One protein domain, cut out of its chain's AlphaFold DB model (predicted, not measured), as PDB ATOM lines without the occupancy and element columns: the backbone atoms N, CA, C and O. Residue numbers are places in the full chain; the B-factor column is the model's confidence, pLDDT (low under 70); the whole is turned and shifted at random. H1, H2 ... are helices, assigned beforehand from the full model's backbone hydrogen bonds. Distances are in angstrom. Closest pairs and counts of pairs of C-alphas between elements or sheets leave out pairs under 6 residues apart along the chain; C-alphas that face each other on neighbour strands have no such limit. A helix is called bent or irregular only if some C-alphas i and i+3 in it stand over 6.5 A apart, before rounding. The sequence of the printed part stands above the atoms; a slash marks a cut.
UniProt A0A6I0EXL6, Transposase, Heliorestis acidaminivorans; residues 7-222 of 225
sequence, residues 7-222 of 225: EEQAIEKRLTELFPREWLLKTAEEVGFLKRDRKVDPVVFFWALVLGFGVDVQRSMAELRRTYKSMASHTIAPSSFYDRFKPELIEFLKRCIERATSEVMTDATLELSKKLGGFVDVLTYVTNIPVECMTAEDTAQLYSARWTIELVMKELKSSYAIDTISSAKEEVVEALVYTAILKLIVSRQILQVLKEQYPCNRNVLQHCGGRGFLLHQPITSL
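AT A GLANCE: This is residues 7 to 222 of the 225 residues of the protein "Transposase" of Heliorestis acidaminivorans (UniProt A0A6I0EXL6). A long helix, H8, runs through the middle of the domain, with H6a side by side with it, H1 crossing its later part and H3 crossing it about perpendicular; H2, H4 and H5 fill out the side where H3 lies. To the other side a long arm of H6b and H7 reaches away from this core, closed at its far end by the loop of residues 117 to 135, of which residues 120 to 130 stick out. The printed part has 216 residues with ten named helices, H1 to H10 in order along the chain, and no named strand; the class is all helix. It is compact, with a radius of gyration of the C-alphas of 19.7 A, but elongated in outline, spanning 64 by 42 by 33 A.

IN THESE COORDINATES: H1, residues 7 to 18, begins at C-alpha 7, (23.260, -29.669, 46.306). H2 holds residues 21 to 30, H3 42 to 52, H4 61 to 71 and H5 78 to 82. H6, residues 87 to 116, was assigned as one helix by its hydrogen bonds but is bent, with C-alphas 104 and 107 6.6 A apart; its arms, H6a, residues 87 to 104, 25.5 A long, and H6b, residues 107 to 116, are about perpendicular at 85 degrees. H7, residues 136 to 160, is 35.3 A long, and H8, residues 170 to 197, is 41.0 A long, ending at (18.817, -35.198, 47.617). H9 holds residues 204 to 207 and H10 219 to 222, ending at (33.393, -24.625, 40.838).

HOW THE PARTS SIT: H3 and H8 are the hubs, touching four helices each; the packing is mostly crossed, with one of seven tilted pairs shallow. That pair is H8 and H6a, which run the same way at 25 degrees, closest at the C-alphas of Ile 90 and Ala 175, 5.3 A. H3 touches H8 about perpendicular at 73 degrees, closest at the C-alphas of Val 50 and Lys 183, 5.0 A. H1 touches H8 residues 186 to 197 at a steep tilt of 50 degrees, opposite ways, closest at the C-alphas of Ile 11 and Ile 190, 5.8 A. H3 touches H4, closest at the C-alphas of Ala 48 and Tyr 68, 5.0 A, and H4 touches H5, closest at those of Arg 65 and Phe 81, 6.8 A. H3 also touches H2, closest at the C-alphas of Leu 24 and Val 43, 6.2 A, and H10, closest at those of Trp 47 and Thr 220, 7.4 A. H7 touches H8 with residues 156 to 160 alone, closest at the C-alphas of Tyr 160 and Ala 180, 6.3 A; H6b and H7 are near each other. H9 is close to H8 but not clearly touching, with one pair of C-alphas within 8 A. Every O i to N i+4 pair is within hydrogen-bond range in H1 to H5, H6a, H7 and H8; in H6b 5 of 6 are, and H9 and H10 are too short for such a pair.

THE WHOLE: The C-alphas farthest apart, of His 74 and Glu 132, lie 64.6 A apart. The printed part has no cut. The links H2 to H3, H6 to H7 and H9 to H10 are long. Mean pLDDT of the printed part is 71.4; 82 residues are under 70, among them 104 to 134 and 199 to 222.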
ATOM      1  N   GLU A   7      23.520 -29.148  47.649       74.38
ATOM      2  CA  GLU A   7      23.260 -29.669  46.306       74.38
ATOM      3  C   GLU A   7      24.381 -29.353  45.307       74.38
ATOM      4  O   GLU A   7      24.780 -30.235  44.550       74.38
ATOM      5  N   GLU A   8      24.947 -28.145  45.344       77.12
ATOM      6  CA  GLU A   8      26.037 -27.739  44.451       77.12
ATOM      7  C   GLU A   8      27.310 -28.533  44.742       77.12
ATOM      8  O   GLU A   8      27.930 -29.047  43.816       77.12
ATOM      9  N   GLN A   9      27.635 -28.737  46.023       80.88
ATOM     10  CA  GLN A   9      28.776 -29.560  46.442       80.88
ATOM     11  C   GLN A   9      28.622 -31.023  45.995       80.88
ATOM     12  O   GLN A   9      29.582 -31.667  45.573       80.88
ATOM     13  N   ALA A  10      27.403 -31.568  46.074       83.38
ATOM     14  CA  ALA A  10      27.126 -32.931  45.629       83.38
ATOM     15  C   ALA A  10      27.239 -33.070  44.101       83.38
ATOM     16  O   ALA A  10      27.772 -34.069  43.611       83.38
ATOM     17  N   ILE A  11      26.776 -32.063  43.351       85.19
ATOM     18  CA  ILE A  11      26.922 -32.005  41.893       85.19
ATOM     19  C   ILE A  11      28.401 -31.922  41.517       85.19
ATOM     20  O   ILE A  11      28.869 -32.718  40.707       85.19
ATOM     21  N   GLU A  12      29.144 -31.001  42.122       84.19
ATOM     22  CA  GLU A  12      30.576 -30.826  41.888       84.19
ATOM     23  C   GLU A  12      31.350 -32.115  42.136       84.19
ATOM     24  O   GLU A  12      32.096 -32.569  41.269       84.19
ATOM     25  N   LYS A  13      31.113 -32.751  43.287       87.00
ATOM     26  CA  LYS A  13      31.721 -34.031  43.636       87.00
ATOM     27  C   LYS A  13      31.429 -35.088  42.571       87.00
ATOM     28  O   LYS A  13      32.347 -35.730  42.074       87.00
ATOM     29  N   ARG A  14      30.169 -35.230  42.148       87.56
ATOM     30  CA  ARG A  14      29.794 -36.211  41.121       87.56
ATOM     31  C   ARG A  14      30.472 -35.936  39.778       87.56
ATOM     32  O   ARG A  14      30.899 -36.867  39.100       87.56
ATOM     33  N   LEU A  15      30.556 -34.670  39.371       88.19
ATOM     34  CA  LEU A  15      31.158 -34.279  38.095       88.19
ATOM     35  C   LEU A  15      32.687 -34.393  38.107       88.19
ATOM     36  O   LEU A  15      33.261 -34.807  37.099       88.19
ATOM     37  N   THR A  16      33.337 -34.075  39.227       87.88
ATOM     38  CA  THR A  16      34.789 -34.236  39.420       87.88
ATOM     39  C   THR A  16      35.195 -35.705  39.537       87.88
ATOM     40  O   THR A  16      36.256 -36.074  39.041       87.88
ATOM     41  N   GLU A  17      34.347 -36.567  40.107       89.31
ATOM     42  CA  GLU A  17      34.527 -38.025  40.089       89.31
ATOM     43  C   GLU A  17      34.389 -38.593  38.665       89.31
ATOM     44  O   GLU A  17      35.218 -39.394  38.220       89.31
ATOM     45  N   LEU A  18      33.377 -38.138  37.916       88.69
ATOM     46  CA  LEU A  18      33.139 -38.585  36.542       88.69
ATOM     47  C   LEU A  18      34.253 -38.131  35.589       88.69
ATOM     48  O   LEU A  18      34.752 -38.921  34.782       88.69
ATOM     49  N   PHE A  19      34.683 -36.875  35.709       92.62
ATOM     50  CA  PHE A  19      35.734 -36.273  34.892       92.62
ATOM     51  C   PHE A  19      36.816 -35.621  35.765       92.62
ATOM     52  O   PHE A  19      36.854 -34.391  35.892       92.62
ATOM     53  N   PRO A  20      37.737 -36.424  36.334       92.94
ATOM     54  CA  PRO A  20      38.827 -35.896  37.138       92.94
ATOM     55  C   PRO A  20      39.720 -34.966  36.320       92.94
ATOM     56  O   PRO A  20      40.093 -35.276  35.184       92.94
ATOM     57  N   ARG A  21      40.120 -33.842  36.920       90.69
ATOM     58  CA  ARG A  21      40.967 -32.828  36.273       90.69
ATOM     59  C   ARG A  21      42.247 -33.426  35.684       90.69
ATOM     60  O   ARG A  21      42.596 -33.141  34.540       90.69
ATOM     61  N   GLU A  22      42.931 -34.265  36.456       90.69
ATOM     62  CA  GLU A  22      44.172 -34.931  36.040       90.69
ATOM     63  C   GLU A  22      43.952 -35.854  34.838       90.69
ATOM     64  O   GLU A  22      44.759 -35.875  33.908       90.69
ATOM     65  N   TRP A  23      42.824 -36.566  34.822       93.69
ATOM     66  CA  TRP A  23      42.467 -37.454  33.723       93.69
ATOM     67  C   TRP A  23      42.184 -36.672  32.436       93.69
ATOM     68  O   TRP A  23      42.683 -37.045  31.372       93.69
ATOM     69  N   LEU A  24      41.449 -35.557  32.526       92.56
ATOM     70  CA  LEU A  24      41.187 -34.679  31.380       92.56
ATOM     71  C   LEU A  24      42.488 -34.109  30.801       92.56
ATOM     72  O   LEU A  24      42.661 -34.099  29.584       92.56
ATOM     73  N   LEU A  25      43.421 -33.674  31.655       90.75
ATOM     74  CA  LEU A  25      44.721 -33.157  31.216       90.75
ATOM     75  C   LEU A  25      45.552 -34.222  30.506       90.75
ATOM     76  O   LEU A  25      46.041 -33.973  29.405       90.75
ATOM     77  N   LYS A  26      45.668 -35.409  31.108       92.19
ATOM     78  CA  LYS A  26      46.417 -36.527  30.530       92.19
ATOM     79  C   LYS A  26      45.839 -36.938  29.175       92.19
ATOM     80  O   LYS A  26      46.569 -37.050  28.200       92.19
ATOM     81  N   THR A  27      44.518 -37.079  29.094       92.25
ATOM     82  CA  THR A  27      43.831 -37.451  27.849       92.25
ATOM     83  C   THR A  27      44.021 -36.379  26.772       92.25
ATOM     84  O   THR A  27      44.293 -36.703  25.621       92.25
ATOM     85  N   ALA A  28      43.936 -35.094  27.135       90.56
ATOM     86  CA  ALA A  28      44.183 -33.981  26.217       90.56
ATOM     87  C   ALA A  28      45.633 -33.935  25.695       90.56
ATOM     88  O   ALA A  28      45.872 -33.493  24.568       90.56
ATOM     89  N   GLU A  29      46.602 -34.372  26.497       89.56
ATOM     90  CA  GLU A  29      47.997 -34.511  26.080       89.56
ATOM     91  C   GLU A  29      48.180 -35.692  25.121       89.56
ATOM     92  O   GLU A  29      48.732 -35.511  24.034       89.56
ATOM     93  N   GLU A  30      47.644 -36.864  25.470       90.62
ATOM     94  CA  GLU A  30      47.732 -38.095  24.673       90.62
ATOM     95  C   GLU A  30      47.152 -37.928  23.261       90.62
ATOM     96  O   GLU A  30      47.776 -38.326  22.277       90.62
ATOM     97  N   VAL A  31      45.983 -37.291  23.141       90.12
ATOM     98  CA  VAL A  31      45.324 -37.032  21.844       90.12
ATOM     99  C   VAL A  31      45.932 -35.845  21.087       90.12
ATOM    100  O   VAL A  31      45.566 -35.572  19.944       90.12
ATOM    101  N   GLY A  32      46.869 -35.115  21.701       84.94
ATOM    102  CA  GLY A  32      47.533 -33.972  21.084       84.94
ATOM    103  C   GLY A  32      46.681 -32.700  21.010       84.94
ATOM    104  O   GLY A  32      47.009 -31.799  20.235       84.94
ATOM    105  N   PHE A  33      45.626 -32.590  21.820       82.31
ATOM    106  CA  PHE A  33      44.867 -31.348  21.996       82.31
ATOM    107  C   PHE A  33      45.737 -30.256  22.657       82.31
ATOM    108  O   PHE A  33      45.653 -29.076  22.308       82.31
ATOM    109  N   LEU A  34      46.672 -30.663  23.523       71.81
ATOM    110  CA  LEU A  34      47.723 -29.830  24.122       71.81
ATOM    111  C   LEU A  34      48.998 -29.762  23.249       71.81
ATOM    112  O   LEU A  34      50.090 -30.137  23.673       71.81
ATOM    113  N   LYS A  35      48.923 -29.244  22.017       60.66
ATOM    114  CA  LYS A  35      50.137 -28.986  21.210       60.66
ATOM    115  C   LYS A  35      50.657 -27.557  21.412       60.66
ATOM    116  O   LYS A  35      50.145 -26.620  20.811       60.66
ATOM    117  N   ARG A  36      51.721 -27.415  22.222       51.50
ATOM    118  CA  ARG A  36      52.672 -26.273  22.364       51.50
ATOM    119  C   ARG A  36      52.129 -24.870  22.712       51.50
ATOM    120  O   ARG A  36      52.890 -24.065  23.239       51.50
ATOM    121  N   ASP A  37      50.859 -24.567  22.476       57.12
ATOM    122  CA  ASP A  37      50.245 -23.262  22.730       57.12
ATOM    123  C   ASP A  37      49.407 -23.301  24.018       57.12
ATOM    124  O   ASP A  37      48.213 -23.600  23.995       57.12
ATOM    125  N   ARG A  38      50.046 -22.976  25.155       65.12
ATOM    126  CA  ARG A  38      49.461 -22.934  26.520       65.12
ATOM    127  C   ARG A  38      48.337 -21.899  26.703       65.12
ATOM    128  O   ARG A  38      47.910 -21.639  27.821       65.12
ATOM    129  N   LYS A  39      47.866 -21.275  25.623       71.12
ATOM    130  CA  LYS A  39      46.805 -20.264  25.641       71.12
ATOM    131  C   LYS A  39      45.416 -20.850  25.824       71.12
ATOM    132  O   LYS A  39      44.490 -20.076  25.995       71.12
ATOM    133  N   VAL A  40      45.219 -22.161  25.748       78.19
ATOM    134  CA  VAL A  40      43.901 -22.760  25.987       78.19
ATOM    135  C   VAL A  40      44.052 -23.859  27.023       78.19
ATOM    136  O   VAL A  40      44.688 -24.872  26.751       78.19
ATOM    137  N   ASP A  41      43.484 -23.643  28.210       85.44
ATOM    138  CA  ASP A  41      43.345 -24.702  29.210       85.44
ATOM    139  C   ASP A  41      42.282 -25.712  28.727       85.44
ATOM    140  O   ASP A  41      41.150 -25.298  28.442       85.44
ATOM    141  N   PRO A  42      42.626 -27.007  28.596       88.19
ATOM    142  CA  PRO A  42      41.739 -28.012  28.026       88.19
ATOM    143  C   PRO A  42      40.611 -28.434  28.967       88.19
ATOM    144  O   PRO A  42      39.537 -28.798  28.494       88.19
ATOM    145  N   VAL A  43      40.816 -28.343  30.282       90.06
ATOM    146  CA  VAL A  43      39.791 -28.639  31.288       90.06
ATOM    147  C   VAL A  43      38.738 -27.541  31.252       90.06
ATOM    148  O   VAL A  43      37.544 -27.818  31.161       90.06
ATOM    149  N   VAL A  44      39.179 -26.284  31.221       88.12
ATOM    150  CA  VAL A  44      38.281 -25.135  31.060       88.12
ATOM    151  C   VAL A  44      37.545 -25.202  29.730       88.12
ATOM    152  O   VAL A  44      36.354 -24.912  29.667       88.12
ATOM    153  N   PHE A  45      38.235 -25.606  28.664       88.81
ATOM    154  CA  PHE A  45      37.634 -25.751  27.343       88.81
ATOM    155  C   PHE A  45      36.551 -26.831  27.334       88.81
ATOM    156  O   PHE A  45      35.449 -26.581  26.851       88.81
ATOM    157  N   PHE A  46      36.834 -27.990  27.930       91.50
ATOM    158  CA  PHE A  46      35.869 -29.068  28.111       91.50
ATOM    159  C   PHE A  46      34.616 -28.590  28.852       91.50
ATOM    160  O   PHE A  46      33.508 -28.725  28.334       91.50
ATOM    161  N   TRP A  47      34.768 -27.960  30.020       89.19
ATOM    162  CA  TRP A  47      33.617 -27.493  30.795       89.19
ATOM    163  C   TRP A  47      32.875 -26.334  30.127       89.19
ATOM    164  O   TRP A  47      31.650 -26.275  30.218       89.19
ATOM    165  N   ALA A  48      33.568 -25.461  29.393       86.88
ATOM    166  CA  ALA A  48      32.928 -24.420  28.594       86.88
ATOM    167  C   ALA A  48      32.055 -25.009  27.475       86.88
ATOM    168  O   ALA A  48      30.979 -24.480  27.204       86.88
ATOM    169  N   LEU A  49      32.481 -26.114  26.854       86.69
ATOM    170  CA  LEU A  49      31.666 -26.843  25.884       86.69
ATOM    171  C   LEU A  49      30.475 -27.530  26.561       86.69
ATOM    172  O   LEU A  49      29.331 -27.319  26.167       86.69
ATOM    173  N   VAL A  50      30.723 -28.315  27.607       86.19
ATOM    174  CA  VAL A  50      29.697 -29.143  28.258       86.19
ATOM    175  C   VAL A  50      28.642 -28.305  28.985       86.19
ATOM    176  O   VAL A  50      27.456 -28.614  28.903       86.19
ATOM    177  N   LEU A  51      29.034 -27.238  29.684       79.62
ATOM    178  CA  LEU A  51      28.109 -26.392  30.449       79.62
ATOM    179  C   LEU A  51      27.596 -25.200  29.636       79.62
ATOM    180  O   LEU A  51      26.472 -24.752  29.856       79.62
ATOM    181  N   GLY A  52      28.385 -24.698  28.682       71.62
ATOM    182  CA  GLY A  52      28.013 -23.545  27.858       71.62
ATOM    183  C   GLY A  52      27.031 -23.864  26.733       71.62
ATOM    184  O   GLY A  52      26.367 -22.966  26.225       71.62
ATOM    185  N   PHE A  53      26.890 -25.125  26.327       65.19
ATOM    186  CA  PHE A  53      26.097 -25.489  25.152       65.19
ATOM    187  C   PHE A  53      24.590 -25.674  25.450       65.19
ATOM    188  O   PHE A  53      24.122 -26.800  25.539       65.19
ATOM    189  N   GLY A  54      23.795 -24.602  25.614       56.47
ATOM    190  CA  GLY A  54      22.309 -24.598  25.774       56.47
ATOM    191  C   GLY A  54      21.841 -24.346  27.225       56.47
ATOM    192  O   GLY A  54      22.450 -24.858  28.154       56.47
ATOM    193  N   VAL A  55      20.823 -23.540  27.544       48.75
ATOM    194  CA  VAL A  55      19.415 -23.555  27.106       48.75
ATOM    195  C   VAL A  55      19.013 -22.139  26.654       48.75
ATOM    196  O   VAL A  55      19.380 -21.144  27.268       48.75
ATOM    197  N   ASP A  56      18.287 -22.058  25.543       43.28
ATOM    198  CA  ASP A  56      17.611 -20.875  24.978       43.28
ATOM    199  C   ASP A  56      18.408 -19.776  24.230       43.28
ATOM    200  O   ASP A  56      17.817 -19.098  23.390       43.28
ATOM    201  N   VAL A  57      19.729 -19.603  24.410       44.78
ATOM    202  CA  VAL A  57      20.485 -18.524  23.696       44.78
ATOM    203  C   VAL A  57      21.911 -18.900  23.246       44.78
ATOM    204  O   VAL A  57      22.450 -18.301  22.313       44.78
ATOM    205  N   GLN A  58      22.532 -19.924  23.830       51.25
ATOM    206  CA  GLN A  58      23.933 -20.283  23.563       51.25
ATOM    207  C   GLN A  58      24.062 -21.148  22.296       51.25
ATOM    208  O   GLN A  58      24.179 -22.367  22.365       51.25
ATOM    209  N   ARG A  59      23.956 -20.514  21.123       60.12
ATOM    210  CA  ARG A  59      23.861 -21.206  19.817       60.12
ATOM    211  C   ARG A  59      24.983 -20.868  18.841       60.12
ATOM    212  O   ARG A  59      25.052 -21.432  17.757       60.12
ATOM    213  N   SER A  60      25.842 -19.918  19.196       69.25
ATOM    214  CA  SER A  60      26.925 -19.476  18.323       69.25
ATOM    215  C   SER A  60      28.272 -19.808  18.936       69.25
ATOM    216  O   SER A  60      28.471 -19.729  20.148       69.25
ATOM    217  N   MET A  61      29.235 -20.109  18.077       74.88
ATOM    218  CA  MET A  61      30.619 -20.301  18.487       74.88
ATOM    219  C   MET A  61      31.200 -19.068  19.206       74.88
ATOM    220  O   MET A  61      32.075 -19.184  20.063       74.88
ATOM    221  N   ALA A  62      30.669 -17.875  18.911       76.69
ATOM    222  CA  ALA A  62      31.010 -16.646  19.615       76.69
ATOM    223  C   ALA A  62      30.573 -16.672  21.085       76.69
ATOM    224  O   ALA A  62      31.258 -16.091  21.926       76.69
ATOM    225  N   GLU A  63      29.467 -17.347  21.383       76.00
ATOM    226  CA  GLU A  63      28.932 -17.494  22.726       76.00
ATOM    227  C   GLU A  63      29.660 -18.592  23.512       76.00
ATOM    228  O   GLU A  63      30.108 -18.329  24.623       76.00
ATOM    229  N   LEU A  64      29.946 -19.747  22.894       79.69
ATOM    230  CA  LEU A  64      30.843 -20.755  23.487       79.69
ATOM    231  C   LEU A  64      32.199 -20.145  23.868       79.69
ATOM    232  O   LEU A  64      32.725 -20.382  24.955       79.69
ATOM    233  N   ARG A  65      32.734 -19.269  23.012       83.12
ATOM    234  CA  ARG A  65      33.947 -18.501  23.309       83.12
ATOM    235  C   ARG A  65      33.758 -17.509  24.464       83.12
ATOM    236  O   ARG A  65      34.711 -17.276  25.206       83.12
ATOM    237  N   ARG A  66      32.587 -16.876  24.610       81.31
ATOM    238  CA  ARG A  66      32.290 -15.976  25.744       81.31
ATOM    239  C   ARG A  66      32.262 -16.755  27.054       81.31
ATOM    240  O   ARG A  66      32.935 -16.327  27.985       81.31
ATOM    241  N   THR A  67      31.600 -17.908  27.075       82.12
ATOM    242  CA  THR A  67      31.582 -18.821  28.226       82.12
ATOM    243  C   THR A  67      32.989 -19.300  28.570       82.12
ATOM    244  O   THR A  67      33.415 -19.212  29.720       82.12
ATOM    245  N   TYR A  68      33.781 -19.683  27.563       83.88
ATOM    246  CA  TYR A  68      35.190 -19.996  27.775       83.88
ATOM    247  C   TYR A  68      35.957 -18.817  28.381       83.88
ATOM    248  O   TYR A  68      36.699 -18.999  29.335       83.88
ATOM    249  N   LYS A  69      35.765 -17.595  27.871       84.81
ATOM    250  CA  LYS A  69      36.442 -16.394  28.381       84.81
ATOM    251  C   LYS A  69      36.019 -16.035  29.810       84.81
ATOM    252  O   LYS A  69      36.839 -15.492  30.536       84.81
ATOM    253  N   SER A  70      34.771 -16.291  30.206       82.31
ATOM    254  CA  SER A  70      34.336 -16.058  31.592       82.31
ATOM    255  C   SER A  70      34.933 -17.062  32.573       82.31
ATOM    256  O   SER A  70      35.047 -16.753  33.752       82.31
ATOM    257  N   MET A  71      35.302 -18.250  32.091       80.44
ATOM    258  CA  MET A  71      35.937 -19.296  32.891       80.44
ATOM    259  C   MET A  71      37.462 -19.148  32.899       80.44
ATOM    260  O   MET A  71      38.107 -19.217  33.934       80.44
ATOM    261  N   ALA A  72      38.069 -18.927  31.740       82.38
ATOM    262  CA  ALA A  72      39.509 -18.806  31.620       82.38
ATOM    263  C   ALA A  72      40.011 -17.514  32.275       82.38
ATOM    264  O   ALA A  72      39.477 -16.429  32.052       82.38
ATOM    265  N   SER A  73      41.115 -17.607  33.014       69.38
ATOM    266  CA  SER A  73      41.758 -16.443  33.637       69.38
ATOM    267  C   SER A  73      42.439 -15.506  32.625       69.38
ATOM    268  O   SER A  73      42.881 -14.416  32.985       69.38
ATOM    269  N   HIS A  74      42.543 -15.906  31.355       75.19
ATOM    270  CA  HIS A  74      43.225 -15.170  30.290       75.19
ATOM    271  C   HIS A  74      42.334 -14.973  29.061       75.19
ATOM    272  O   HIS A  74      41.481 -15.789  28.716       75.19
ATOM    273  N   THR A  75      42.562 -13.871  28.341       73.88
ATOM    274  CA  THR A  75      41.830 -13.583  27.102       73.88
ATOM    275  C   THR A  75      42.528 -14.220  25.906       73.88
ATOM    276  O   THR A  75      43.676 -13.900  25.608       73.88
ATOM    277  N   ILE A  76      41.806 -15.070  25.178       77.25
ATOM    278  CA  ILE A  76      42.270 -15.641  23.909       77.25
ATOM    279  C   ILE A  76      41.717 -14.877  22.704       77.25
ATOM    280  O   ILE A  76      40.585 -14.378  22.716       77.25
ATOM    281  N   ALA A  77      42.516 -14.812  21.636       78.62
ATOM    282  CA  ALA A  77      42.054 -14.318  20.345       78.62
ATOM    283  C   ALA A  77      40.931 -15.227  19.810       78.62
ATOM    284  O   ALA A  77      41.012 -16.443  19.997       78.62
ATOM    285  N   PRO A  78      39.910 -14.682  19.118       78.88
ATOM    286  CA  PRO A  78      38.843 -15.490  18.543       78.88
ATOM    287  C   PRO A  78      39.373 -16.651  17.702       78.88
ATOM    288  O   PRO A  78      39.014 -17.787  17.982       78.88
ATOM    289  N   SER A  79      40.285 -16.393  16.759       81.62
ATOM    290  CA  SER A  79      40.904 -17.421  15.905       81.62
ATOM    291  C   SER A  79      41.503 -18.575  16.707       81.62
ATOM    292  O   SER A  79      41.209 -19.727  16.423       81.62
ATOM    293  N   SER A  80      42.218 -18.276  17.794       82.69
ATOM    294  CA  SER A  80      42.815 -19.293  18.665       82.69
ATOM    295  C   SER A  80      41.792 -20.228  19.315       82.69
ATOM    296  O   SER A  80      42.172 -21.335  19.681       82.69
ATOM    297  N   PHE A  81      40.538 -19.800  19.491       83.62
ATOM    298  CA  PHE A  81      39.444 -20.660  19.951       83.62
ATOM    299  C   PHE A  81      38.919 -21.538  18.810       83.62
ATOM    300  O   PHE A  81      38.808 -22.749  18.957       83.62
ATOM    301  N   TYR A  82      38.639 -20.935  17.650       82.88
ATOM    302  CA  TYR A  82      38.115 -21.651  16.481       82.88
ATOM    303  C   TYR A  82      39.106 -22.689  15.932       82.88
ATOM    304  O   TYR A  82      38.695 -23.769  15.522       82.88
ATOM    305  N   ASP A  83      40.409 -22.406  15.979       84.00
ATOM    306  CA  ASP A  83      41.479 -23.288  15.488       84.00
ATOM    307  C   ASP A  83      41.666 -24.558  16.338       84.00
ATOM    308  O   ASP A  83      42.527 -25.386  16.033       84.00
ATOM    309  N   ARG A  84      40.909 -24.702  17.432       85.56
ATOM    310  CA  ARG A  84      40.897 -25.895  18.288       85.56
ATOM    311  C   ARG A  84      39.854 -26.925  17.871       85.56
ATOM    312  O   ARG A  84      39.963 -28.069  18.294       85.56
ATOM    313  N   PHE A  85      38.899 -26.553  17.020       87.06
ATOM    314  CA  PHE A  85      37.965 -27.492  16.402       87.06
ATOM    315  C   PHE A  85      38.682 -28.273  15.303       87.06
ATOM    316  O   PHE A  85      38.653 -27.908  14.130       87.06
ATOM    317  N   LYS A  86      39.403 -29.304  15.737       89.19
ATOM    318  CA  LYS A  86      40.251 -30.183  14.934       89.19
ATOM    319  C   LYS A  86      39.999 -31.645  15.310       89.19
ATOM    320  O   LYS A  86      39.421 -31.889  16.375       89.19
ATOM    321  N   PRO A  87      40.481 -32.611  14.510       90.69
ATOM    322  CA  PRO A  87      40.364 -34.032  14.832       90.69
ATOM    323  C   PRO A  87      40.862 -34.396  16.239       90.69
ATOM    324  O   PRO A  87      40.268 -35.251  16.886       90.69
ATOM    325  N   GLU A  88      41.878 -33.703  16.770       91.44
ATOM    326  CA  GLU A  88      42.362 -33.942  18.137       91.44
ATOM    327  C   GLU A  88      41.318 -33.617  19.221       91.44
ATOM    328  O   GLU A  88      41.221 -34.331  20.217       91.44
ATOM    329  N   LEU A  89      40.508 -32.567  19.032       90.50
ATOM    330  CA  LEU A  89      39.399 -32.254  19.944       90.50
ATOM    331  C   LEU A  89      38.298 -33.311  19.843       90.50
ATOM    332  O   LEU A  89      37.716 -33.699  20.848       90.50
ATOM    333  N   ILE A  90      37.999 -33.769  18.632       91.19
ATOM    334  CA  ILE A  90      36.981 -34.794  18.403       91.19
ATOM    335  C   ILE A  90      37.369 -36.093  19.110       91.19
ATOM    336  O   ILE A  90      36.552 -36.659  19.833       91.19
ATOM    337  N   GLU A  91      38.619 -36.531  18.957       92.69
ATOM    338  CA  GLU A  91      39.138 -37.712  19.650       92.69
ATOM    339  C   GLU A  91      39.091 -37.525  21.172       92.69
ATOM    340  O   GLU A  91      38.628 -38.407  21.892       92.69
ATOM    341  N   PHE A  92      39.468 -36.345  21.673       94.06
ATOM    342  CA  PHE A  92      39.334 -36.013  23.092       94.06
ATOM    343  C   PHE A  92      37.888 -36.168  23.601       94.06
ATOM    344  O   PHE A  92      37.655 -36.788  24.641       94.06
ATOM    345  N   LEU A  93      36.904 -35.643  22.863       92.81
ATOM    346  CA  LEU A  93      35.489 -35.742  23.228       92.81
ATOM    347  C   LEU A  93      34.978 -37.190  23.152       92.81
ATOM    348  O   LEU A  93      34.232 -37.603  24.041       92.81
ATOM    349  N   LYS A  94      35.410 -37.980  22.158       92.75
ATOM    350  CA  LYS A  94      35.103 -39.419  22.055       92.75
ATOM    351  C   LYS A  94      35.579 -40.178  23.295       92.75
ATOM    352  O   LYS A  94      34.767 -40.843  23.932       92.75
ATOM    353  N   ARG A  95      36.832 -39.979  23.725       92.75
ATOM    354  CA  ARG A  95      37.370 -40.583  24.964       92.75
ATOM    355  C   ARG A  95      36.584 -40.176  26.208       92.75
ATOM    356  O   ARG A  95      36.362 -40.994  27.099       92.75
ATOM    357  N   CYS A  96      36.144 -38.918  26.278       92.94
ATOM    358  CA  CYS A  96      35.292 -38.455  27.372       92.94
ATOM    359  C   CYS A  96      33.941 -39.184  27.379       92.94
ATOM    360  O   CYS A  96      33.467 -39.570  28.447       92.94
ATOM    361  N   ILE A  97      33.330 -39.398  26.209       90.25
ATOM    362  CA  ILE A  97      32.075 -40.151  26.092       90.25
ATOM    363  C   ILE A  97      32.296 -41.595  26.513       90.25
ATOM    364  O   ILE A  97      31.544 -42.067  27.351       90.25
ATOM    365  N   GLU A  98      33.328 -42.265  26.002       88.62
ATOM    366  CA  GLU A  98      33.653 -43.657  26.341       88.62
ATOM    367  C   GLU A  98      33.816 -43.857  27.850       88.62
ATOM    368  O   GLU A  98      33.234 -44.782  28.429       88.62
ATOM    369  N   ARG A  99      34.548 -42.949  28.510       89.62
ATOM    370  CA  ARG A  99      34.675 -42.934  29.970       89.62
ATOM    371  C   ARG A  99      33.316 -42.755  30.635       89.62
ATOM    372  O   ARG A  99      32.947 -43.559  31.485       89.62
ATOM    373  N   ALA A 100      32.568 -41.728  30.246       87.00
ATOM    374  CA  ALA A 100      31.290 -41.420  30.875       87.00
ATOM    375  C   ALA A 100      30.268 -42.541  30.677       87.00
ATOM    376  O   ALA A 100      29.529 -42.869  31.598       87.00
ATOM    377  N   THR A 101      30.252 -43.174  29.505       81.81
ATOM    378  CA  THR A 101      29.450 -44.368  29.274       81.81
ATOM    379  C   THR A 101      29.928 -45.508  30.149       81.81
ATOM    380  O   THR A 101      29.085 -46.100  30.794       81.81
ATOM    381  N   SER A 102      31.228 -45.773  30.276       81.12
ATOM    382  CA  SER A 102      31.731 -46.876  31.113       81.12
ATOM    383  C   SER A 102      31.326 -46.734  32.587       81.12
ATOM    384  O   SER A 102      30.918 -47.715  33.199       81.12
ATOM    385  N   GLU A 103      31.357 -45.514  33.128       72.62
ATOM    386  CA  GLU A 103      30.956 -45.209  34.513       72.62
ATOM    387  C   GLU A 103      29.429 -45.241  34.721       72.62
ATOM    388  O   GLU A 103      28.952 -45.539  35.810       72.62
ATOM    389  N   VAL A 104      28.639 -44.937  33.684       67.25
ATOM    390  CA  VAL A 104      27.160 -44.964  33.729       67.25
ATOM    391  C   VAL A 104      26.597 -46.349  33.374       67.25
ATOM    392  O   VAL A 104      25.485 -46.708  33.764       67.25
ATOM    393  N   MET A 105      27.357 -47.142  32.623       57.84
ATOM    394  CA  MET A 105      26.985 -48.464  32.123       57.84
ATOM    395  C   MET A 105      27.148 -49.578  33.159       57.84
ATOM    396  O   MET A 105      26.588 -50.653  32.965       57.84
ATOM    397  N   THR A 106      27.842 -49.353  34.271       54.97
ATOM    398  CA  THR A 106      27.989 -50.352  35.344       54.97
ATOM    399  C   THR A 106      26.645 -50.781  35.946       54.97
ATOM    400  O   THR A 106      26.452 -51.975  36.168       54.97
ATOM    401  N   ASP A 107      25.679 -49.868  36.089       48.31
ATOM    402  CA  ASP A 107      24.353 -50.191  36.644       48.31
ATOM    403  C   ASP A 107      23.310 -50.536  35.564       48.31
ATOM    404  O   ASP A 107      22.515 -51.465  35.719       48.31
ATOM    405  N   ALA A 108      23.313 -49.820  34.435       47.66
ATOM    406  CA  ALA A 108      22.319 -50.010  33.377       47.66
ATOM    407  C   ALA A 108      22.655 -51.184  32.444       47.66
ATOM    408  O   ALA A 108      21.755 -51.901  32.015       47.66
ATOM    409  N   THR A 109      23.934 -51.414  32.135       47.41
ATOM    410  CA  THR A 109      24.359 -52.448  31.182       47.41
ATOM    411  C   THR A 109      24.436 -53.814  31.831       47.41
ATOM    412  O   THR A 109      24.310 -54.793  31.117       47.41
ATOM    413  N   LEU A 110      24.551 -53.950  33.154       49.56
ATOM    414  CA  LEU A 110      24.409 -55.269  33.778       49.56
ATOM    415  C   LEU A 110      22.977 -55.802  33.605       49.56
ATOM    416  O   LEU A 110      22.785 -56.963  33.269       49.56
ATOM    417  N   GLU A 111      21.974 -54.939  33.760       49.41
ATOM    418  CA  GLU A 111      20.568 -55.273  33.508       49.41
ATOM    419  C   GLU A 111      20.265 -55.386  32.011       49.41
ATOM    420  O   GLU A 111      19.610 -56.332  31.572       49.41
ATOM    421  N   LEU A 112      20.777 -54.455  31.203       48.09
ATOM    422  CA  LEU A 112      20.528 -54.430  29.768       48.09
ATOM    423  C   LEU A 112      21.304 -55.524  29.019       48.09
ATOM    424  O   LEU A 112      20.750 -56.087  28.095       48.09
ATOM    425  N   SER A 113      22.535 -55.878  29.406       47.25
ATOM    426  CA  SER A 113      23.316 -56.976  28.800       47.25
ATOM    427  C   SER A 113      22.849 -58.353  29.253       47.25
ATOM    428  O   SER A 113      22.882 -59.278  28.453       47.25
ATOM    429  N   LYS A 114      22.332 -58.509  30.481       54.00
ATOM    430  CA  LYS A 114      21.593 -59.727  30.859       54.00
ATOM    431  C   LYS A 114      20.357 -59.912  29.976       54.00
ATOM    432  O   LYS A 114      20.075 -61.030  29.563       54.00
ATOM    433  N   LYS A 115      19.652 -58.818  29.668       54.31
ATOM    434  CA  LYS A 115      18.460 -58.813  28.804       54.31
ATOM    435  C   LYS A 115      18.780 -58.937  27.308       54.31
ATOM    436  O   LYS A 115      18.077 -59.627  26.586       54.31
ATOM    437  N   LEU A 116      19.858 -58.308  26.845       50.75
ATOM    438  CA  LEU A 116      20.277 -58.243  25.440       50.75
ATOM    439  C   LEU A 116      21.392 -59.235  25.085       50.75
ATOM    440  O   LEU A 116      21.840 -59.241  23.943       50.75
ATOM    441  N   GLY A 117      21.856 -60.077  26.009       50.31
ATOM    442  CA  GLY A 117      22.944 -61.030  25.763       50.31
ATOM    443  C   GLY A 117      22.637 -62.025  24.638       50.31
ATOM    444  O   GLY A 117      23.555 -62.479  23.968       50.31
ATOM    445  N   GLY A 118      21.353 -62.294  24.373       55.03
ATOM    446  CA  GLY A 118      20.900 -63.063  23.207       55.03
ATOM    447  C   GLY A 118      20.694 -62.247  21.921       55.03
ATOM    448  O   GLY A 118      20.434 -62.822  20.872       55.03
ATOM    449  N   PHE A 119      20.794 -60.916  21.980       51.69
ATOM    450  CA  PHE A 119      20.418 -59.994  20.899       51.69
ATOM    451  C   PHE A 119      21.596 -59.357  20.154       51.69
ATOM    452  O   PHE A 119      21.403 -58.859  19.043       51.69
ATOM    453  N   VAL A 120      22.800 -59.341  20.741       50.84
ATOM    454  CA  VAL A 120      23.968 -58.641  20.165       50.84
ATOM    455  C   VAL A 120      24.366 -59.215  18.799       50.84
ATOM    456  O   VAL A 120      24.702 -58.450  17.897       50.84
ATOM    457  N   ASP A 121      24.210 -60.526  18.593       48.62
ATOM    458  CA  ASP A 121      24.478 -61.165  17.297       48.62
ATOM    459  C   ASP A 121      23.415 -60.844  16.227       48.62
ATOM    460  O   ASP A 121      23.700 -60.875  15.031       48.62
ATOM    461  N   VAL A 122      22.196 -60.470  16.631       50.00
ATOM    462  CA  VAL A 122      21.053 -60.235  15.725       50.00
ATOM    463  C   VAL A 122      20.997 -58.784  15.225       50.00
ATOM    464  O   VAL A 122      20.509 -58.506  14.129       50.00
ATOM    465  N   LEU A 123      21.532 -57.838  16.001       49.88
ATOM    466  CA  LEU A 123      21.429 -56.396  15.741       49.88
ATOM    467  C   LEU A 123      22.292 -55.889  14.573       49.88
ATOM    468  O   LEU A 123      22.070 -54.776  14.097       49.88
ATOM    469  N   THR A 124      23.249 -56.686  14.092       48.03
ATOM    470  CA  THR A 124      24.213 -56.232  13.073       48.03
ATOM    471  C   THR A 124      23.627 -56.226  11.650       48.03
ATOM    472  O   THR A 124      24.105 -55.469  10.812       48.03
ATOM    473  N   TYR A 125      22.543 -56.963  11.370       42.56
ATOM    474  CA  TYR A 125      21.863 -56.951  10.063       42.56
ATOM    475  C   TYR A 125      20.374 -57.305  10.206       42.56
ATOM    476  O   TYR A 125      19.970 -58.444   9.989       42.56
ATOM    477  N   VAL A 126      19.514 -56.344  10.558       57.56
ATOM    478  CA  VAL A 126      18.065 -56.600  10.528       57.56
ATOM    479  C   VAL A 126      17.557 -56.495   9.095       57.56
ATOM    480  O   VAL A 126      17.322 -55.396   8.600       57.56
ATOM    481  N   THR A 127      17.260 -57.634   8.477       51.47
ATOM    482  CA  THR A 127      16.082 -57.740   7.608       51.47
ATOM    483  C   THR A 127      15.379 -59.062   7.893       51.47
ATOM    484  O   THR A 127      15.771 -60.101   7.374       51.47
ATOM    485  N   ASN A 128      14.317 -58.982   8.700       55.75
ATOM    486  CA  ASN A 128      13.360 -60.046   9.017       55.75
ATOM    487  C   ASN A 128      13.863 -61.133   9.990       55.75
ATOM    488  O   ASN A 128      14.451 -62.133   9.589       55.75
ATOM    489  N   ILE A 129      13.585 -60.942  11.284       62.50
ATOM    490  CA  ILE A 129      13.785 -61.976  12.308       62.50
ATOM    491  C   ILE A 129      12.551 -62.893  12.275       62.50
ATOM    492  O   ILE A 129      11.435 -62.383  12.411       62.50
ATOM    493  N   PRO A 130      12.701 -64.211  12.059       60.00
ATOM    494  CA  PRO A 130      11.570 -65.131  12.056       60.00
ATOM    495  C   PRO A 130      10.866 -65.137  13.421       60.00
ATOM    496  O   PRO A 130      11.513 -65.136  14.470       60.00
ATOM    497  N   VAL A 131       9.528 -65.161  13.397       61.44
ATOM    498  CA  VAL A 131       8.661 -65.143  14.594       61.44
ATOM    499  C   VAL A 131       8.958 -66.314  15.538       61.44
ATOM    500  O   VAL A 131       8.722 -66.206  16.736       61.44
ATOM    501  N   GLU A 132       9.533 -67.407  15.029       65.12
ATOM    502  CA  GLU A 132       9.908 -68.573  15.833       65.12
ATOM    503  C   GLU A 132      11.068 -68.315  16.816       65.12
ATOM    504  O   GLU A 132      11.243 -69.086  17.759       65.12
ATOM    505  N   CYS A 133      11.855 -67.248  16.623       62.72
ATOM    506  CA  CYS A 133      13.049 -66.951  17.424       62.72
ATOM    507  C   CYS A 133      12.881 -65.774  18.401       62.72
ATOM    508  O   CYS A 133      13.840 -65.439  19.092       62.72
ATOM    509  N   MET A 134      11.706 -65.135  18.467       62.66
ATOM    510  CA  MET A 134      11.459 -63.991  19.355       62.66
ATOM    511  C   MET A 134      10.247 -64.225  20.248       62.66
ATOM    512  O   MET A 134       9.130 -64.423  19.770       62.66
ATOM    513  N   THR A 135      10.440 -64.136  21.562       74.62
ATOM    514  CA  THR A 135       9.311 -64.129  22.493       74.62
ATOM    515  C   THR A 135       8.558 -62.787  22.441       74.62
ATOM    516  O   THR A 135       9.044 -61.766  21.938       74.62
ATOM    517  N   ALA A 136       7.334 -62.755  22.978       77.56
ATOM    518  CA  ALA A 136       6.590 -61.501  23.132       77.56
ATOM    519  C   ALA A 136       7.331 -60.502  24.045       77.56
ATOM    520  O   ALA A 136       7.256 -59.291  23.834       77.56
ATOM    521  N   GLU A 137       8.078 -61.012  25.027       75.56
ATOM    522  CA  GLU A 137       8.912 -60.212  25.922       75.56
ATOM    523  C   GLU A 137      10.099 -59.591  25.175       75.56
ATOM    524  O   GLU A 137      10.301 -58.380  25.251       75.56
ATOM    525  N   ASP A 138      10.809 -60.384  24.376       72.00
ATOM    526  CA  ASP A 138      11.910 -59.953  23.504       72.00
ATOM    527  C   ASP A 138      11.480 -58.838  22.545       72.00
ATOM    528  O   ASP A 138      12.162 -57.823  22.372       72.00
ATOM    529  N   THR A 139      10.287 -58.985  21.968       75.31
ATOM    530  CA  THR A 139       9.684 -57.968  21.103       75.31
ATOM    531  C   THR A 139       9.403 -56.687  21.891       75.31
ATOM    532  O   THR A 139       9.800 -55.599  21.470       75.31
ATOM    533  N   ALA A 140       8.775 -56.785  23.066       74.81
ATOM    534  CA  ALA A 140       8.501 -55.623  23.910       74.81
ATOM    535  C   ALA A 140       9.789 -54.893  24.331       74.81
ATOM    536  O   ALA A 140       9.841 -53.661  24.284       74.81
ATOM    537  N   GLN A 141      10.845 -55.633  24.676       70.44
ATOM    538  CA  GLN A 141      12.151 -55.071  25.017       70.44
ATOM    539  C   GLN A 141      12.770 -54.332  23.826       70.44
ATOM    540  O   GLN A 141      13.148 -53.167  23.975       70.44
ATOM    541  N   LEU A 142      12.780 -54.936  22.633       72.00
ATOM    542  CA  LEU A 142      13.294 -54.307  21.414       72.00
ATOM    543  C   LEU A 142      12.540 -53.010  21.070       72.00
ATOM    544  O   LEU A 142      13.159 -51.971  20.822       72.00
ATOM    545  N   TYR A 143      11.206 -53.034  21.110       72.81
ATOM    546  CA  TYR A 143      10.393 -51.842  20.856       72.81
ATOM    547  C   TYR A 143      10.591 -50.760  21.931       72.81
ATOM    548  O   TYR A 143      10.614 -49.572  21.596       72.81
ATOM    549  N   SER A 144      10.797 -51.141  23.197       67.62
ATOM    550  CA  SER A 144      11.116 -50.195  24.275       67.62
ATOM    551  C   SER A 144      12.501 -49.557  24.105       67.62
ATOM    552  O   SER A 144      12.663 -48.349  24.311       67.62
ATOM    553  N   ALA A 145      13.489 -50.332  23.647       66.50
ATOM    554  CA  ALA A 145      14.831 -49.845  23.351       66.50
ATOM    555  C   ALA A 145      14.796 -48.854  22.179       66.50
ATOM    556  O   ALA A 145      15.346 -47.756  22.280       66.50
ATOM    557  N   ARG A 146      14.052 -49.177  21.112       77.88
ATOM    558  CA  ARG A 146      13.809 -48.272  19.978       77.88
ATOM    559  C   ARG A 146      13.187 -46.951  20.432       77.88
ATOM    560  O   ARG A 146      13.681 -45.889  20.067       77.88
ATOM    561  N   TRP A 147      12.144 -47.006  21.263       79.88
ATOM    562  CA  TRP A 147      11.502 -45.801  21.796       79.88
ATOM    563  C   TRP A 147      12.459 -44.964  22.651       79.88
ATOM    564  O   TRP A 147      12.479 -43.738  22.558       79.88
ATOM    565  N   THR A 148      13.304 -45.617  23.450       64.75
ATOM    566  CA  THR A 148      14.333 -44.937  24.249       64.75
ATOM    567  C   THR A 148      15.308 -44.171  23.353       64.75
ATOM    568  O   THR A 148      15.607 -43.010  23.634       64.75
ATOM    569  N   ILE A 149      15.744 -44.773  22.241       73.31
ATOM    570  CA  ILE A 149      16.586 -44.105  21.236       73.31
ATOM    571  C   ILE A 149      15.848 -42.913  20.613       73.31
ATOM    572  O   ILE A 149      16.427 -41.834  20.492       73.31
ATOM    573  N   GLU A 150      14.570 -43.061  20.257       75.38
ATOM    574  CA  GLU A 150      13.765 -41.968  19.696       75.38
ATOM    575  C   GLU A 150      13.603 -40.798  20.670       75.38
ATOM    576  O   GLU A 150      13.721 -39.642  20.264       75.38
ATOM    577  N   LEU A 151      13.376 -41.077  21.956       74.75
ATOM    578  CA  LEU A 151      13.293 -40.052  22.994       74.75
ATOM    579  C   LEU A 151      14.625 -39.325  23.173       74.75
ATOM    580  O   LEU A 151      14.630 -38.096  23.213       74.75
ATOM    581  N   VAL A 152      15.741 -40.058  23.213       73.31
ATOM    582  CA  VAL A 152      17.088 -39.467  23.257       73.31
ATOM    583  C   VAL A 152      17.320 -38.586  22.034       73.31
ATOM    584  O   VAL A 152      17.741 -37.444  22.175       73.31
ATOM    585  N   MET A 153      16.991 -39.063  20.835       71.00
ATOM    586  CA  MET A 153      17.131 -38.282  19.605       71.00
ATOM    587  C   MET A 153      16.236 -37.041  19.595       71.00
ATOM    588  O   MET A 153      16.656 -35.976  19.146       71.00
ATOM    589  N   LYS A 154      15.005 -37.146  20.100       77.19
ATOM    590  CA  LYS A 154      14.079 -36.017  20.215       77.19
ATOM    591  C   LYS A 154      14.574 -34.990  21.230       77.19
ATOM    592  O   LYS A 154      14.458 -33.797  20.972       77.19
ATOM    593  N   GLU A 155      15.155 -35.434  22.339       75.94
ATOM    594  CA  GLU A 155      15.808 -34.576  23.330       75.94
ATOM    595  C   GLU A 155      17.052 -33.901  22.740       75.94
ATOM    596  O   GLU A 155      17.202 -32.689  22.864       75.94
ATOM    597  N   LEU A 156      17.894 -34.644  22.016       75.25
ATOM    598  CA  LEU A 156      19.065 -34.107  21.318       75.25
ATOM    599  C   LEU A 156      18.679 -33.007  20.318       75.25
ATOM    600  O   LEU A 156      19.271 -31.928  20.313       75.25
ATOM    601  N   LYS A 157      17.630 -33.231  19.523       71.31
ATOM    602  CA  LYS A 157      17.098 -32.224  18.593       71.31
ATOM    603  C   LYS A 157      16.431 -31.053  19.319       71.31
ATOM    604  O   LYS A 157      16.724 -29.908  19.023       71.31
ATOM    605  N   SER A 158      15.573 -31.305  20.306       69.19
ATOM    606  CA  SER A 158      14.793 -30.247  20.966       69.19
ATOM    607  C   SER A 158      15.618 -29.383  21.923       69.19
ATOM    608  O   SER A 158      15.421 -28.172  21.968       69.19
ATOM    609  N   SER A 159      16.495 -29.989  22.721       65.06
ATOM    610  CA  SER A 159      17.257 -29.300  23.771       65.06
ATOM    611  C   SER A 159      18.593 -28.764  23.264       65.06
ATOM    612  O   SER A 159      19.119 -27.806  23.833       65.06
ATOM    613  N   TYR A 160      19.135 -29.364  22.200       62.88
ATOM    614  CA  TYR A 160      20.473 -29.051  21.694       62.88
ATOM    615  C   TYR A 160      20.503 -28.682  20.205       62.88
ATOM    616  O   TYR A 160      21.576 -28.367  19.696       62.88
ATOM    617  N   ALA A 161      19.347 -28.672  19.523       64.12
ATOM    618  CA  ALA A 161      19.169 -28.199  18.144       64.12
ATOM    619  C   ALA A 161      20.208 -28.766  17.164       64.12
ATOM    620  O   ALA A 161      20.678 -28.072  16.259       64.12
ATOM    621  N   ILE A 162      20.585 -30.035  17.372       66.62
ATOM    622  CA  ILE A 162      21.622 -30.729  16.597       66.62
ATOM    623  C   ILE A 162      21.296 -30.779  15.096       66.62
ATOM    624  O   ILE A 162      22.186 -30.890  14.261       66.62
ATOM    625  N   ASP A 163      20.015 -30.646  14.757       63.50
ATOM    626  CA  ASP A 163      19.466 -30.570  13.406       63.50
ATOM    627  C   ASP A 163      19.707 -29.221  12.706       63.50
ATOM    628  O   ASP A 163      19.547 -29.132  11.491       63.50
ATOM    629  N   THR A 164      20.116 -28.183  13.439       65.25
ATOM    630  CA  THR A 164      20.317 -26.817  12.917       65.25
ATOM    631  C   THR A 164      21.764 -26.325  13.008       65.25
ATOM    632  O   THR A 164      22.023 -25.137  12.801       65.25
ATOM    633  N   ILE A 165      22.727 -27.211  13.303       65.12
ATOM    634  CA  ILE A 165      24.151 -26.854  13.383       65.12
ATOM    635  C   ILE A 165      24.658 -26.473  11.984       65.12
ATOM    636  O   ILE A 165      25.134 -27.297  11.210       65.12
ATOM    637  N   SER A 166      24.562 -25.186  11.662       58.62
ATOM    638  CA  SER A 166      25.023 -24.622  10.398       58.62
ATOM    639  C   SER A 166      26.475 -24.159  10.534       58.62
ATOM    640  O   SER A 166      26.742 -22.995  10.835       58.62
ATOM    641  N   SER A 167      27.428 -25.067  10.314       68.88
ATOM    642  CA  SER A 167      28.854 -24.747  10.155       68.88
ATOM    643  C   SER A 167      29.365 -25.303   8.829       68.88
ATOM    644  O   SER A 167      29.081 -26.442   8.485       68.88
ATOM    645  N   ALA A 168      30.159 -24.512   8.104       66.00
ATOM    646  CA  ALA A 168      30.803 -24.954   6.864       66.00
ATOM    647  C   ALA A 168      31.962 -25.946   7.097       66.00
ATOM    648  O   ALA A 168      32.425 -26.575   6.153       66.00
ATOM    649  N   LYS A 169      32.457 -26.057   8.339       80.56
ATOM    650  CA  LYS A 169      33.523 -26.990   8.729       80.56
ATOM    651  C   LYS A 169      32.929 -28.231   9.383       80.56
ATOM    652  O   LYS A 169      32.224 -28.091  10.386       80.56
ATOM    653  N   GLU A 170      33.262 -29.400   8.849       84.06
ATOM    654  CA  GLU A 170      32.784 -30.705   9.319       84.06
ATOM    655  C   GLU A 170      33.249 -30.995  10.749       84.06
ATOM    656  O   GLU A 170      32.451 -31.393  11.595       84.06
ATOM    657  N   GLU A 171      34.494 -30.651  11.074       85.19
ATOM    658  CA  GLU A 171      35.082 -30.907  12.390       85.19
ATOM    659  C   GLU A 171      34.366 -30.132  13.504       85.19
ATOM    660  O   GLU A 171      34.279 -30.575  14.650       85.19
ATOM    661  N   VAL A 172      33.826 -28.957  13.169       83.88
ATOM    662  CA  VAL A 172      33.021 -28.164  14.102       83.88
ATOM    663  C   VAL A 172      31.689 -28.851  14.373       83.88
ATOM    664  O   VAL A 172      31.266 -28.916  15.525       83.88
ATOM    665  N   VAL A 173      31.027 -29.357  13.330       82.81
ATOM    666  CA  VAL A 173      29.752 -30.068  13.478       82.81
ATOM    667  C   VAL A 173      29.958 -31.320  14.325       82.81
ATOM    668  O   VAL A 173      29.250 -31.501  15.314       82.81
ATOM    669  N   GLU A 174      30.971 -32.127  14.009       86.31
ATOM    670  CA  GLU A 174      31.285 -33.360  14.736       86.31
ATOM    671  C   GLU A 174      31.606 -33.089  16.219       86.31
ATOM    672  O   GLU A 174      31.036 -33.723  17.111       86.31
ATOM    673  N   ALA A 175      32.432 -32.083  16.521       87.69
ATOM    674  CA  ALA A 175      32.729 -31.710  17.905       87.69
ATOM    675  C   ALA A 175      31.480 -31.241  18.679       87.69
ATOM    676  O   ALA A 175      31.327 -31.555  19.863       87.69
ATOM    677  N   LEU A 176      30.568 -30.508  18.034       84.12
ATOM    678  CA  LEU A 176      29.326 -30.052  18.665       84.12
ATOM    679  C   LEU A 176      28.340 -31.202  18.898       84.12
ATOM    680  O   LEU A 176      27.694 -31.238  19.945       84.12
ATOM    681  N   VAL A 177      28.271 -32.171  17.983       83.50
ATOM    682  CA  VAL A 177      27.501 -33.414  18.162       83.50
ATOM    683  C   VAL A 177      27.990 -34.162  19.404       83.50
ATOM    684  O   VAL A 177      27.188 -34.485  20.283       83.50
ATOM    685  N   TYR A 178      29.302 -34.374  19.541       87.88
ATOM    686  CA  TYR A 178      29.858 -35.040  20.723       87.88
ATOM    687  C   TYR A 178      29.686 -34.224  22.005       87.88
ATOM    688  O   TYR A 178      29.384 -34.786  23.058       87.88
ATOM    689  N   THR A 179      29.783 -32.898  21.918       88.19
ATOM    690  CA  THR A 179      29.482 -32.003  23.042       88.19
ATOM    691  C   THR A 179      28.030 -32.152  23.505       88.19
ATOM    692  O   THR A 179      27.783 -32.232  24.706       88.19
ATOM    693  N   ALA A 180      27.067 -32.245  22.582       83.38
ATOM    694  CA  ALA A 180      25.654 -32.438  22.910       83.38
ATOM    695  C   ALA A 180      25.413 -33.765  23.649       83.38
ATOM    696  O   ALA A 180      24.683 -33.802  24.641       83.38
ATOM    697  N   ILE A 181      26.069 -34.841  23.201       84.12
ATOM    698  CA  ILE A 181      26.005 -36.157  23.851       84.12
ATOM    699  C   ILE A 181      26.605 -36.092  25.261       84.12
ATOM    700  O   ILE A 181      25.961 -36.514  26.221       84.12
ATOM    701  N   LEU A 182      27.804 -35.520  25.416       87.25
ATOM    702  CA  LEU A 182      28.442 -35.342  26.725       87.25
ATOM    703  C   LEU A 182      27.580 -34.520  27.674       87.25
ATOM    704  O   LEU A 182      27.396 -34.891  28.833       87.25
ATOM    705  N   LYS A 183      27.012 -33.425  27.173       84.50
ATOM    706  CA  LYS A 183      26.128 -32.575  27.954       84.50
ATOM    707  C   LYS A 183      24.874 -33.317  28.400       84.50
ATOM    708  O   LYS A 183      24.475 -33.172  29.552       84.50
ATOM    709  N   LEU A 184      24.276 -34.133  27.535       81.25
ATOM    710  CA  LEU A 184      23.147 -34.982  27.907       81.25
ATOM    711  C   LEU A 184      23.523 -35.939  29.048       81.25
ATOM    712  O   LEU A 184      22.770 -36.061  30.016       81.25
ATOM    713  N   ILE A 185      24.692 -36.580  28.966       84.00
ATOM    714  CA  ILE A 185      25.184 -37.472  30.024       84.00
ATOM    715  C   ILE A 185      25.361 -36.692  31.334       84.00
ATOM    716  O   ILE A 185      24.805 -37.084  32.359       84.00
ATOM    717  N   VAL A 186      26.048 -35.551  31.295       85.44
ATOM    718  CA  VAL A 186      26.279 -34.687  32.464       85.44
ATOM    719  C   VAL A 186      24.971 -34.173  33.065       85.44
ATOM    720  O   VAL A 186      24.788 -34.223  34.279       85.44
ATOM    721  N   SER A 187      24.014 -33.759  32.237       82.44
ATOM    722  CA  SER A 187      22.692 -33.316  32.687       82.44
ATOM    723  C   SER A 187      21.942 -34.418  33.439       82.44
ATOM    724  O   SER A 187      21.334 -34.154  34.478       82.44
ATOM    725  N   ARG A 188      22.033 -35.668  32.968       81.62
ATOM    726  CA  ARG A 188      21.442 -36.824  33.657       81.62
ATOM    727  C   ARG A 188      22.110 -37.095  35.002       81.62
ATOM    728  O   ARG A 188      21.400 -37.401  35.956       81.62
ATOM    729  N   GLN A 189      23.429 -36.932  35.096       84.38
ATOM    730  CA  GLN A 189      24.163 -37.078  36.358       84.38
ATOM    731  C   GLN A 189      23.764 -36.007  37.376       84.38
ATOM    732  O   GLN A 189      23.484 -36.332  38.527       84.38
ATOM    733  N   ILE A 190      23.628 -34.751  36.942       84.44
ATOM    734  CA  ILE A 190      23.118 -33.661  37.788       84.44
ATOM    735  C   ILE A 190      21.706 -33.991  38.286       84.44
ATOM    736  O   ILE A 190      21.424 -33.898  39.479       84.44
ATOM    737  N   LEU A 191      20.816 -34.425  37.388       77.81
ATOM    738  CA  LEU A 191      19.446 -34.777  37.755       77.81
ATOM    739  C   LEU A 191      19.389 -35.958  38.733       77.81
ATOM    740  O   LEU A 191      18.525 -35.972  39.607       77.81
ATOM    741  N   GLN A 192      20.274 -36.944  38.586       79.31
ATOM    742  CA  GLN A 192      20.372 -38.071  39.510       79.31
ATOM    743  C   GLN A 192      20.734 -37.592  40.920       79.31
ATOM    744  O   GLN A 192      20.007 -37.908  41.859       79.31
ATOM    745  N   VAL A 193      21.766 -36.755  41.049       82.50
ATOM    746  CA  VAL A 193      22.159 -36.160  42.336       82.50
ATOM    747  C   VAL A 193      20.999 -35.379  42.953       82.50
ATOM    748  O   VAL A 193      20.676 -35.566  44.124       82.50
ATOM    749  N   LEU A 194      20.309 -34.548  42.166       80.62
ATOM    750  CA  LEU A 194      19.157 -33.787  42.659       80.62
ATOM    751  C   LEU A 194      18.014 -34.702  43.128       80.62
ATOM    752  O   LEU A 194      17.396 -34.439  44.155       80.62
ATOM    753  N   LYS A 195      17.735 -35.801  42.421       77.94
ATOM    754  CA  LYS A 195      16.720 -36.777  42.850       77.94
ATOM    755  C   LYS A 195      17.101 -37.476  44.153       77.94
ATOM    756  O   LYS A 195      16.228 -37.684  44.990       77.94
ATOM    757  N   GLU A 196      18.375 -37.822  44.327       80.00
ATOM    758  CA  GLU A 196      18.890 -38.448  45.552       80.00
ATOM    759  C   GLU A 196      18.783 -37.507  46.760       80.00
ATOM    760  O   GLU A 196      18.445 -37.951  47.856       80.00
ATOM    761  N   GLN A 197      18.999 -36.202  46.562       77.25
ATOM    762  CA  GLN A 197      18.817 -35.198  47.617       77.25
ATOM    763  C   GLN A 197      17.334 -34.895  47.910       77.25
ATOM    764  O   GLN A 197      16.991 -34.550  49.042       77.25
ATOM    765  N   TYR A 198      16.442 -35.061  46.925       74.56
ATOM    766  CA  TYR A 198      15.013 -34.732  47.031       74.56
ATOM    767  C   TYR A 198      14.080 -35.901  46.634       74.56
ATOM    768  O   TYR A 198      13.279 -35.763  45.703       74.56
ATOM    769  N   PRO A 199      14.092 -37.040  47.360       61.94
ATOM    770  CA  PRO A 199      13.408 -38.278  46.953       61.94
ATOM    771  C   PRO A 199      11.870 -38.193  46.893       61.94
ATOM    772  O   PRO A 199      11.241 -38.973  46.180       61.94
ATOM    773  N   CYS A 200      11.242 -37.244  47.602       48.03
ATOM    774  CA  CYS A 200       9.777 -37.145  47.723       48.03
ATOM    775  C   CYS A 200       9.125 -35.998  46.928       48.03
ATOM    776  O   CYS A 200       7.902 -35.847  46.980       48.03
ATOM    777  N   ASN A 201       9.881 -35.182  46.185       50.66
ATOM    778  CA  ASN A 201       9.298 -34.062  45.443       50.66
ATOM    779  C   ASN A 201       9.033 -34.455  43.979       50.66
ATOM    780  O   ASN A 201       9.926 -34.418  43.137       50.66
ATOM    781  N   ARG A 202       7.782 -34.809  43.647       45.28
ATOM    782  CA  ARG A 202       7.362 -35.129  42.263       45.28
ATOM    783  C   ARG A 202       7.544 -33.937  41.299       45.28
ATOM    784  O   ARG A 202       7.573 -34.142  40.090       45.28
ATOM    785  N   ASN A 203       7.731 -32.723  41.829       47.06
ATOM    786  CA  ASN A 203       7.935 -31.482  41.085       47.06
ATOM    787  C   ASN A 203       9.279 -30.802  41.425       47.06
ATOM    788  O   ASN A 203       9.313 -29.607  41.719       47.06
ATOM    789  N   VAL A 204      10.410 -31.517  41.323       48.19
ATOM    790  CA  VAL A 204      11.759 -30.892  41.370       48.19
ATOM    791  C   VAL A 204      11.866 -29.726  40.361       48.19
ATOM    792  O   VAL A 204      12.462 -28.688  40.639       48.19
ATOM    793  N   LEU A 205      11.166 -29.843  39.226       41.28
ATOM    794  CA  LEU A 205      11.078 -28.821  38.177       41.28
ATOM    795  C   LEU A 205      10.280 -27.557  38.562       41.28
ATOM    796  O   LEU A 205      10.403 -26.560  37.859       41.28
ATOM    797  N   GLN A 206       9.476 -27.553  39.639       39.06
ATOM    798  CA  GLN A 206       8.723 -26.359  40.072       39.06
ATOM    799  C   GLN A 206       9.475 -25.498  41.092       39.06
ATOM    800  O   GLN A 206       9.312 -24.283  41.063       39.06
ATOM    801  N   HIS A 207      10.336 -26.072  41.941       36.41
ATOM    802  CA  HIS A 207      11.271 -25.266  42.748       36.41
ATOM    803  C   HIS A 207      12.345 -24.607  41.875       36.41
ATOM    804  O   HIS A 207      12.751 -23.479  42.127       36.41
ATOM    805  N   CYS A 208      12.707 -25.264  40.773       37.62
ATOM    806  CA  CYS A 208      13.525 -24.695  39.701       37.62
ATOM    807  C   CYS A 208      12.678 -23.966  38.631       37.62
ATOM    808  O   CYS A 208      13.181 -23.625  37.563       37.62
ATOM    809  N   GLY A 209      11.381 -23.756  38.896       29.03
ATOM    810  CA  GLY A 209      10.331 -23.387  37.941       29.03
ATOM    811  C   GLY A 209      10.225 -21.902  37.600       29.03
ATOM    812  O   GLY A 209       9.141 -21.422  37.275       29.03
ATOM    813  N   GLY A 210      11.332 -21.170  37.636       29.66
ATOM    814  CA  GLY A 210      11.506 -19.990  36.796       29.66
ATOM    815  C   GLY A 210      12.360 -20.414  35.610       29.66
ATOM    816  O   GLY A 210      13.407 -21.015  35.824       29.66
ATOM    817  N   ARG A 211      11.937 -20.111  34.377       34.69
ATOM    818  CA  ARG A 211      12.608 -20.402  33.085       34.69
ATOM    819  C   ARG A 211      14.043 -19.828  32.929       34.69
ATOM    820  O   ARG A 211      14.443 -19.463  31.835       34.69
ATOM    821  N   GLY A 212      14.839 -19.743  33.991       37.25
ATOM    822  CA  GLY A 212      16.183 -19.174  33.965       37.25
ATOM    823  C   GLY A 212      17.005 -19.304  35.251       37.25
ATOM    824  O   GLY A 212      17.987 -18.581  35.362       37.25
ATOM    825  N   PHE A 213      16.657 -20.161  36.224       33.34
ATOM    826  CA  PHE A 213      17.343 -20.114  37.531       33.34
ATOM    827  C   PHE A 213      18.562 -21.042  37.696       33.34
ATOM    828  O   PHE A 213      19.488 -20.675  38.405       33.34
ATOM    829  N   LEU A 214      18.648 -22.194  37.018       34.41
ATOM    830  CA  LEU A 214      19.736 -23.153  37.300       34.41
ATOM    831  C   LEU A 214      21.072 -22.910  36.579       34.41
ATOM    832  O   LEU A 214      22.001 -23.681  36.784       34.41
ATOM    833  N   LEU A 215      21.212 -21.887  35.731       40.94
ATOM    834  CA  LEU A 215      22.441 -21.720  34.931       40.94
ATOM    835  C   LEU A 215      22.892 -20.264  34.746       40.94
ATOM    836  O   LEU A 215      23.688 -19.992  33.848       40.94
ATOM    837  N   HIS A 216      22.410 -19.314  35.561       32.25
ATOM    838  CA  HIS A 216      22.783 -17.904  35.390       32.25
ATOM    839  C   HIS A 216      23.920 -17.382  36.285       32.25
ATOM    840  O   HIS A 216      24.149 -16.183  36.224       32.25
ATOM    841  N   GLN A 217      24.656 -18.237  37.023       33.47
ATOM    842  CA  GLN A 217      26.073 -18.124  37.482       33.47
ATOM    843  C   GLN A 217      26.300 -19.084  38.688       33.47
ATOM    844  O   GLN A 217      25.392 -19.181  39.505       33.47
ATOM    845  N   PRO A 218      27.491 -19.672  38.947       42.25
ATOM    846  CA  PRO A 218      28.500 -20.194  38.040       42.25
ATOM    847  C   PRO A 218      28.935 -21.617  38.484       42.25
ATOM    848  O   PRO A 218      29.888 -21.759  39.245       42.25
ATOM    849  N   ILE A 219      28.358 -22.696  37.932       38.75
ATOM    850  CA  ILE A 219      29.048 -24.018  37.949       38.75
ATOM    851  C   ILE A 219      30.417 -23.893  37.241       38.75
ATOM    852  O   ILE A 219      31.376 -24.605  37.522       38.75
ATOM    853  N   THR A 220      30.546 -22.876  36.391       38.50
ATOM    854  CA  THR A 220      31.789 -22.383  35.810       38.50
ATOM    855  C   THR A 220      32.855 -21.945  36.824       38.50
ATOM    856  O   THR A 220      34.028 -21.993  36.473       38.50
ATOM    857  N   SER A 221      32.496 -21.559  38.055       32.47
ATOM    858  CA  SER A 221      33.456 -21.176  39.106       32.47
ATOM    859  C   SER A 221      33.860 -22.340  40.012       32.47
ATOM    860  O   SER A 221      34.859 -22.212  40.711       32.47
ATOM    861  N   LEU A 222      33.112 -23.449  40.008       38.72
ATOM    862  CA  LEU A 222      33.393 -24.625  40.838       38.72
ATOM    863  C   LEU A 222      34.523 -25.495  40.260       38.72
ATOM    864  O   LEU A 222      35.377 -25.968  40.989       38.72
TER     865      LEU A 222